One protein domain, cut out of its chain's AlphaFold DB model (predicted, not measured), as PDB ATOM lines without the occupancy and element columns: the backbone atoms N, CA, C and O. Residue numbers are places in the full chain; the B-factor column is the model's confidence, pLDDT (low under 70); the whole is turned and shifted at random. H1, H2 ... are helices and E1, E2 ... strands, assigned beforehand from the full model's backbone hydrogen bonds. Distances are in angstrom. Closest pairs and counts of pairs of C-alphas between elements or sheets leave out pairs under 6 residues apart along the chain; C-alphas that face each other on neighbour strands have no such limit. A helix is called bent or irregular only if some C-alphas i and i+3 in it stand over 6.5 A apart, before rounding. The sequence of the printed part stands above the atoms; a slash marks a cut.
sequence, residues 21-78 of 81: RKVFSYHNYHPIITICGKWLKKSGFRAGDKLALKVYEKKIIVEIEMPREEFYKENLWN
ATOM      1  N   ARG A  21      29.351  42.096  37.336       76.31
ATOM      2  CA  ARG A  21      29.987  41.854  36.041       76.31
ATOM      3  C   ARG A  21      29.594  40.477  35.521       76.31
ATOM      4  O   ARG A  21      29.794  39.495  36.231       76.31
ATOM      5  N   LYS A  22      29.120  40.381  34.276       72.94
ATOM      6  CA  LYS A  22      29.171  39.115  33.530       72.94
ATOM      7  C   LYS A  22      30.352  39.179  32.576       72.94
ATOM      8  O   LYS A  22      30.364  39.986  31.651       72.94
ATOM      9  N   VAL A  23      31.373  38.375  32.856       62.47
ATOM     10  CA  VAL A  23      32.598  38.331  32.051       62.47
ATOM     11  C   VAL A  23      32.332  37.470  30.820       62.47
ATOM     12  O   VAL A  23      32.059  36.281  30.954       62.47
ATOM     13  N   PHE A  24      32.393  38.074  29.632       60.62
ATOM     14  CA  PHE A  24      32.413  37.349  28.354       60.62
ATOM     15  C   PHE A  24      33.833  37.319  27.750       60.62
ATOM     16  O   PHE A  24      34.202  36.370  27.074       60.62
ATOM     17  N   SER A  25      34.658  38.333  28.039       65.25
ATOM     18  CA  SER A  25      36.115  38.393  27.813       65.25
ATOM     19  C   SER A  25      36.690  39.616  28.550       65.25
ATOM     20  O   SER A  25      35.925  40.479  28.986       65.25
ATOM     21  N   TYR A  26      38.019  39.708  28.692       61.88
ATOM     22  CA  TYR A  26      38.720  40.766  29.448       61.88
ATOM     23  C   TYR A  26      38.364  42.203  29.005       61.88
ATOM     24  O   TYR A  26      38.431  43.129  29.808       61.88
ATOM     25  N   HIS A  27      37.922  42.384  27.755       69.81
ATOM     26  CA  HIS A  27      37.610  43.693  27.170       69.81
ATOM     27  C   HIS A  27      36.109  43.995  27.023       69.81
ATOM     28  O   HIS A  27      35.753  45.128  26.722       69.81
ATOM     29  N   ASN A  28      35.219  43.024  27.261       69.25
ATOM     30  CA  ASN A  28      33.784  43.172  26.998       69.25
ATOM     31  C   ASN A  28      32.970  43.063  28.292       69.25
ATOM     32  O   ASN A  28      32.412  42.011  28.628       69.25
ATOM     33  N   TYR A  29      32.916  44.175  29.027       72.88
ATOM     34  CA  TYR A  29      32.112  44.307  30.238       72.88
ATOM     35  C   TYR A  29      30.639  44.541  29.901       72.88
ATOM     36  O   TYR A  29      30.282  45.562  29.319       72.88
ATOM     37  N   HIS A  30      29.783  43.622  30.341       80.19
ATOM     38  CA  HIS A  30      28.335  43.780  30.270       80.19
ATOM     39  C   HIS A  30      27.777  43.903  31.698       80.19
ATOM     40  O   HIS A  30      27.920  42.954  32.483       80.19
ATOM     41  N   PRO A  31      27.177  45.052  32.073       80.88
ATOM     42  CA  PRO A  31      26.561  45.214  33.384       80.88
ATOM     43  C   PRO A  31      25.326  44.319  33.500       80.88
ATOM     44  O   PRO A  31      24.502  44.271  32.588       80.88
ATOM     45  N   ILE A  32      25.178  43.629  34.634       85.44
ATOM     46  CA  ILE A  32      24.013  42.782  34.906       85.44
ATOM     47  C   ILE A  32      23.371  43.145  36.236       85.44
ATOM     48  O   ILE A  32      24.031  43.217  37.273       85.44
ATOM     49  N   ILE A  33      22.048  43.299  36.195       88.56
ATOM     50  CA  ILE A  33      21.180  43.352  37.369       88.56
ATOM     51  C   ILE A  33      20.457  42.010  37.458       88.56
ATOM     52  O   ILE A  33      19.741  41.621  36.538       88.56
ATOM     53  N   THR A  34      20.635  41.296  38.567       87.94
ATOM     54  CA  THR A  34      19.905  40.052  38.838       87.94
ATOM     55  C   THR A  34      18.902  40.288  39.957       87.94
ATOM     56  O   THR A  34      19.280  40.626  41.077       87.94
ATOM     57  N   ILE A  35      17.618  40.096  39.653       89.62
ATOM     58  CA  ILE A  35      16.517  40.208  40.609       89.62
ATOM     59  C   ILE A  35      15.977  38.802  40.863       89.62
ATOM     60  O   ILE A  35      15.404  38.184  39.970       89.62
ATOM     61  N   CYS A  36      16.189  38.260  42.062       88.00
ATOM     62  CA  CYS A  36      15.779  36.898  42.397       88.00
ATOM     63  C   CYS A  36      15.435  36.741  43.884       88.00
ATOM     64  O   CYS A  36      15.830  37.547  44.729       88.00
ATOM     65  N   GLY A  37      14.709  35.668  44.210       88.38
ATOM     66  CA  GLY A  37      14.423  35.256  45.584       88.38
ATOM     67  C   GLY A  37      12.938  35.240  45.940       88.38
ATOM     68  O   GLY A  37      12.068  35.636  45.166       88.38
ATOM     69  N   LYS A  38      12.637  34.769  47.159       90.62
ATOM     70  CA  LYS A  38      11.255  34.620  47.654       90.62
ATOM     71  C   LYS A  38      10.487  35.948  47.669       90.62
ATOM     72  O   LYS A  38       9.267  35.933  47.549       90.62
ATOM     73  N   TRP A  39      11.181  37.073  47.821       90.88
ATOM     74  CA  TRP A  39      10.577  38.402  47.861       90.88
ATOM     75  C   TRP A  39      10.024  38.850  46.503       90.88
ATOM     76  O   TRP A  39       8.931  39.400  46.467       90.88
ATOM     77  N   LEU A  40      10.702  38.516  45.399       90.94
ATOM     78  CA  LEU A  40      10.232  38.813  44.042       90.94
ATOM     79  C   LEU A  40       8.907  38.091  43.753       90.94
ATOM     80  O   LEU A  40       7.968  38.657  43.207       90.94
ATOM     81  N   LYS A  41       8.788  36.841  44.217       89.75
ATOM     82  CA  LYS A  41       7.523  36.098  44.151       89.75
ATOM     83  C   LYS A  41       6.439  36.732  45.034       89.75
ATOM     84  O   LYS A  41       5.273  36.753  44.650       89.75
ATOM     85  N   LYS A  42       6.802  37.228  46.226       90.12
ATOM     86  CA  LYS A  42       5.872  37.909  47.147       90.12
ATOM     87  C   LYS A  42       5.386  39.256  46.604       90.12
ATOM     88  O   LYS A  42       4.259  39.624  46.912       90.12
ATOM     89  N   SER A  43       6.193  39.959  45.804       89.62
ATOM     90  CA  SER A  43       5.785  41.199  45.131       89.62
ATOM     91  C   SER A  43       4.894  40.975  43.908       89.62
ATOM     92  O   SER A  43       4.399  41.942  43.344       89.62
ATOM     93  N   GLY A  44       4.634  39.718  43.534       90.81
ATOM     94  CA  GLY A  44       3.649  39.357  42.515       90.81
ATOM     95  C   GLY A  44       4.240  38.901  41.185       90.81
ATOM     96  O   GLY A  44       3.499  38.318  40.403       90.81
ATOM     97  N   PHE A  45       5.547  39.065  40.966       92.75
ATOM     98  CA  PHE A  45       6.216  38.633  39.738       92.75
ATOM     99  C   PHE A  45       6.289  37.107  39.646       92.75
ATOM    100  O   PHE A  45       6.630  36.405  40.610       92.75
ATOM    101  N   ARG A  46       5.990  36.583  38.461       90.81
ATOM    102  CA  ARG A  46       5.929  35.157  38.153       90.81
ATOM    103  C   ARG A  46       6.523  34.874  36.777       90.81
ATOM    104  O   ARG A  46       6.649  35.741  35.921       90.81
ATOM    105  N   ALA A  47       6.879  33.610  36.560       87.44
ATOM    106  CA  ALA A  47       7.231  33.140  35.229       87.44
ATOM    107  C   ALA A  47       6.031  33.312  34.282       87.44
ATOM    108  O   ALA A  47       4.908  32.942  34.640       87.44
ATOM    109  N   GLY A  48       6.293  33.862  33.096       86.12
ATOM    110  CA  GLY A  48       5.285  34.152  32.076       86.12
ATOM    111  C   GLY A  48       4.784  35.598  32.061       86.12
ATOM    112  O   GLY A  48       4.203  35.996  31.056       86.12
ATOM    113  N   ASP A  49       5.037  36.393  33.108       91.25
ATOM    114  CA  ASP A  49       4.688  37.819  33.099       91.25
ATOM    115  C   ASP A  49       5.519  38.564  32.045       91.25
ATOM    116  O   ASP A  49       6.730  38.340  31.915       91.25
ATOM    117  N   LYS A  50       4.884  39.477  31.303       92.44
ATOM    118  CA  LYS A  50       5.590  40.425  30.430       92.44
ATOM    119  C   LYS A  50       5.841  41.715  31.188       92.44
ATOM    120  O   LYS A  50       4.955  42.219  31.880       92.44
ATOM    121  N   LEU A  51       7.067  42.217  31.087       93.81
ATOM    122  CA  LEU A  51       7.532  43.356  31.865       93.81
ATOM    123  C   LEU A  51       7.740  44.570  30.965       93.81
ATOM    124  O   LEU A  51       8.439  44.466  29.959       93.81
ATOM    125  N   ALA A  52       7.235  45.721  31.398       94.75
ATOM    126  CA  ALA A  52       7.595  47.015  30.844       94.75
ATOM    127  C   ALA A  52       8.755  47.613  31.648       94.75
ATOM    128  O   ALA A  52       8.718  47.681  32.882       94.75
ATOM    129  N   LEU A  53       9.788  48.072  30.938       95.50
ATOM    130  CA  LEU A  53      10.914  48.793  31.519       95.50
ATOM    131  C   LEU A  53      10.824  50.268  31.147       95.50
ATOM    132  O   LEU A  53      10.872  50.619  29.969       95.50
ATOM    133  N   LYS A  54      10.763  51.141  32.152       96.00
ATOM    134  CA  LYS A  54      10.947  52.585  31.961       96.00
ATOM    135  C   LYS A  54      12.355  52.951  32.409       96.00
ATOM    136  O   LYS A  54      12.694  52.785  33.585       96.00
ATOM    137  N   VAL A  55      13.175  53.409  31.469       95.94
ATOM    138  CA  VAL A  55      14.593  53.712  31.690       95.94
ATOM    139  C   VAL A  55      14.793  55.221  31.729       95.94
ATOM    140  O   VAL A  55      14.426  55.932  30.798       95.94
ATOM    141  N   TYR A  56      15.397  55.692  32.812       95.62
ATOM    142  CA  TYR A  56      15.782  57.079  33.039       95.62
ATOM    143  C   TYR A  56      17.247  57.125  33.473       95.62
ATOM    144  O   TYR A  56      17.842  56.102  33.832       95.62
ATOM    145  N   GLU A  57      17.831  58.319  33.509       96.25
ATOM    146  CA  GLU A  57      19.167  58.487  34.072       96.25
ATOM    147  C   GLU A  57      19.212  57.957  35.521       96.25
ATOM    148  O   GLU A  57      18.447  58.386  36.386       96.25
ATOM    149  N   LYS A  58      20.096  56.978  35.771       91.25
ATOM    150  CA  LYS A  58      20.316  56.321  37.078       91.25
ATOM    151  C   LYS A  58      19.067  55.689  37.721       91.25
ATOM    152  O   LYS A  58      19.100  55.357  38.906       91.25
ATOM    153  N   LYS A  59      17.981  55.473  36.969       92.62
ATOM    154  CA  LYS A  59      16.730  54.898  37.483       92.62
ATOM    155  C   LYS A  59      16.072  53.993  36.445       92.62
ATOM    156  O   LYS A  59      15.827  54.399  35.317       92.62
ATOM    157  N   ILE A  60      15.725  52.779  36.863       94.06
ATOM    158  CA  ILE A  60      14.930  51.834  36.074       94.06
ATOM    159  C   ILE A  60      13.681  51.496  36.883       94.06
ATOM    160  O   ILE A  60      13.787  51.165  38.064       94.06
ATOM    161  N   ILE A  61      12.509  51.591  36.257       93.00
ATOM    162  CA  ILE A  61      11.243  51.116  36.826       93.00
ATOM    163  C   ILE A  61      10.837  49.853  36.067       93.00
ATOM    164  O   ILE A  61      10.823  49.855  34.837       93.00
ATOM    165  N   VAL A  62      10.530  48.790  36.812       93.31
ATOM    166  CA  VAL A  62      10.074  47.499  36.283       93.31
ATOM    167  C   VAL A  62       8.616  47.310  36.680       93.31
ATOM    168  O   VAL A  62       8.308  47.245  37.870       93.31
ATOM    169  N   GLU A  63       7.731  47.213  35.696       92.31
ATOM    170  CA  GLU A  63       6.291  47.027  35.890       92.31
ATOM    171  C   GLU A  63       5.827  45.769  35.148       92.31
ATOM    172  O   GLU A  63       6.380  45.422  34.106       92.31
ATOM    173  N   ILE A  64       4.819  45.073  35.682       92.75
ATOM    174  CA  ILE A  64       4.130  44.016  34.933       92.75
ATOM    175  C   ILE A  64       3.209  44.717  33.935       92.75
ATOM    176  O   ILE A  64       2.281  45.414  34.338       92.75
ATOM    177  N   GLU A  65       3.500  44.545  32.651       92.94
ATOM    178  CA  GLU A  65       2.691  45.061  31.546       92.94
ATOM    179  C   GLU A  65       1.501  44.140  31.289       92.94
ATOM    180  O   GLU A  65       0.358  44.583  31.297       92.94
ATOM    181  N   MET A  66       1.785  42.844  31.127       89.25
ATOM    182  CA  MET A  66       0.781  41.813  30.912       89.25
ATOM    183  C   MET A  66       0.990  40.683  31.928       89.25
ATOM    184  O   MET A  66       2.052  40.043  31.927       89.25
ATOM    185  N   PRO A  67      -0.001  40.415  32.796       89.44
ATOM    186  CA  PRO A  67       0.026  39.272  33.695       89.44
ATOM    187  C   PRO A  67       0.104  37.958  32.918       89.44
ATOM    188  O   PRO A  67      -0.519  37.801  31.864       89.44
ATOM    189  N   ARG A  68       0.800  36.960  33.468       86.69
ATOM    190  CA  ARG A  68       0.920  35.635  32.842       86.69
ATOM    191  C   ARG A  68      -0.433  35.003  32.485       86.69
ATOM    192  O   ARG A  68      -0.507  34.235  31.535       86.69
ATOM    193  N   GLU A  69      -1.495  35.265  33.253       86.75
ATOM    194  CA  GLU A  69      -2.823  34.699  33.000       86.75
ATOM    195  C   GLU A  69      -3.396  35.166  31.655       86.75
ATOM    196  O   GLU A  69      -4.083  34.395  30.986       86.75
ATOM    197  N   GLU A  70      -3.101  36.401  31.255       83.81
ATOM    198  CA  GLU A  70      -3.481  36.961  29.956       83.81
ATOM    199  C   GLU A  70      -2.575  36.408  28.854       83.81
ATOM    200  O   GLU A  70      -3.083  35.885  27.863       83.81
ATOM    201  N   PHE A  71      -1.260  36.342  29.101       80.50
ATOM    202  CA  PHE A  71      -0.306  35.713  28.182       80.50
ATOM    203  C   PHE A  71      -0.712  34.279  27.801       80.50
ATOM    204  O   PHE A  71      -0.710  33.915  26.625       80.50
ATOM    205  N   TYR A  72      -1.078  33.439  28.775       78.00
ATOM    206  CA  TYR A  72      -1.477  32.061  28.483       78.00
ATOM    207  C   TYR A  72      -2.847  31.967  27.809       78.00
ATOM    208  O   TYR A  72      -3.041  31.066  27.000       78.00
ATOM    209  N   LYS A  73      -3.788  32.878  28.083       81.88
ATOM    210  CA  LYS A  73      -5.073  32.902  27.369       81.88
ATOM    211  C   LYS A  73      -4.883  33.176  25.886       81.88
ATOM    212  O   LYS A  73      -5.499  32.483  25.094       81.88
ATOM    213  N   GLU A  74      -4.027  34.120  25.513       72.88
ATOM    214  CA  GLU A  74      -3.765  34.433  24.103       72.88
ATOM    215  C   GLU A  74      -3.036  33.297  23.377       72.88
ATOM    216  O   GLU A  74      -3.328  33.004  22.223       72.88
ATOM    217  N   ASN A  75      -2.121  32.604  24.063       68.25
ATOM    218  CA  ASN A  75      -1.257  31.606  23.428       68.25
ATOM    219  C   ASN A  75      -1.775  30.158  23.507       68.25
ATOM    220  O   ASN A  75      -1.291  29.308  22.766       68.25
ATOM    221  N   LEU A  76      -2.764  29.850  24.357       61.47
ATOM    222  CA  LEU A  76      -3.390  28.518  24.414       61.47
ATOM    223  C   LEU A  76      -4.328  28.238  23.229       61.47
ATOM    224  O   LEU A  76      -4.545  27.071  22.907       61.47
ATOM    225  N   TRP A  77      -4.870  29.269  22.567       53.56
ATOM    226  CA  TRP A  77      -5.657  29.082  21.338       53.56
ATOM    227  C   TRP A  77      -4.792  28.635  20.151       53.56
ATOM    228  O   TRP A  77      -5.287  27.912  19.299       53.56
ATOM    229  N   ASN A  78      -3.494  28.955  20.152       54.28
ATOM    230  CA  ASN A  78      -2.557  28.620  19.071       54.28
ATOM    231  C   ASN A  78      -1.968  27.196  19.157       54.28
ATOM    232  O   ASN A  78      -1.072  26.863  18.391       54.28
TER     233      ASN A  78
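This is residues 21 to 78 of the 81 residues of the protein "SymE family type I addiction module toxin" of Elizabethkingia sp. M8 (UniProt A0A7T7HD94). An open, elongated string of parts: a small two-stranded hairpin, E1 and E2, at one end and helix H2 at the other, with a longer two-stranded hairpin, E3 and E4, between them. The short helix H1 lies on the arc of chain from E2 to E3, and residues 34 to 43, residues 55 to 60 at the turn of the longer hairpin and residues 73 to 78 of H2 stick out. The printed part has 58 residues, with two named helices and four named strands in the order E1, E2, H1, E3, E4, H2; its two sheets, E1 - E2 and E3 - E4, are both antiparallel, and the class is mixed, helices and strands. The whole is only just extended, close to loose, with a radius of gyration of the C-alphas of 15.5 A, and spans 46 by 25 by 25 A.

E1, residues 21 to 23, begins at C-alpha 21 at (29.987, 41.854, 36.041). E2 holds residues 29 to 32 and is 9.5 A long from first to last C-alpha. H1, residues 38 to 42, begins at C-alpha 38 at (11.255, 34.620, 47.654). E3, residues 50 to 56, is 19.7 A long, and E4, residues 59 to 66, is 21.7 A long. H2, residues 68 to 78, is 15.8 A long and ends at C-alpha 78 at (-2.557, 28.620, 19.071). H2 is neither bent nor irregular, but only just: C-alphas 74 and 77 are 6.3 A apart.

E1 and E2 form a hairpin, antiparallel at 132 degrees; the C-alphas of residues 21 and 31 face each other at 5.5 A, and N 22 and O 30 are within hydrogen-bond range at 3.4 A. This hairpin is apart from E3, E4 and H2, and E1 is apart from H1. H1 is apart from E4 and H2. E3 and E4 form the second hairpin, antiparallel at 157 degrees; N 54 and O 61 are 3.0 A apart, and N 65 and O 50 are 2.8 A apart, both within hydrogen-bond range. The closest C-alphas of E3 and H2 are those of Lys 50 and Arg 68, 7.1 A apart. Every O i to N i+4 pair is within hydrogen-bond range in H1, and 5 of 7 are in H2.

The two C-alphas farthest apart are those of Tyr 26 and Trp 77, 46.6 A. The printed part, residues 21 to 78, has no cut. The link from H1 to E3 is short with 7 residues, and the other links are tight. Mean pLDDT of the printed part is 84.0; the model's confidence is low, under 70, at residues 23 to 28 and 75 to 78.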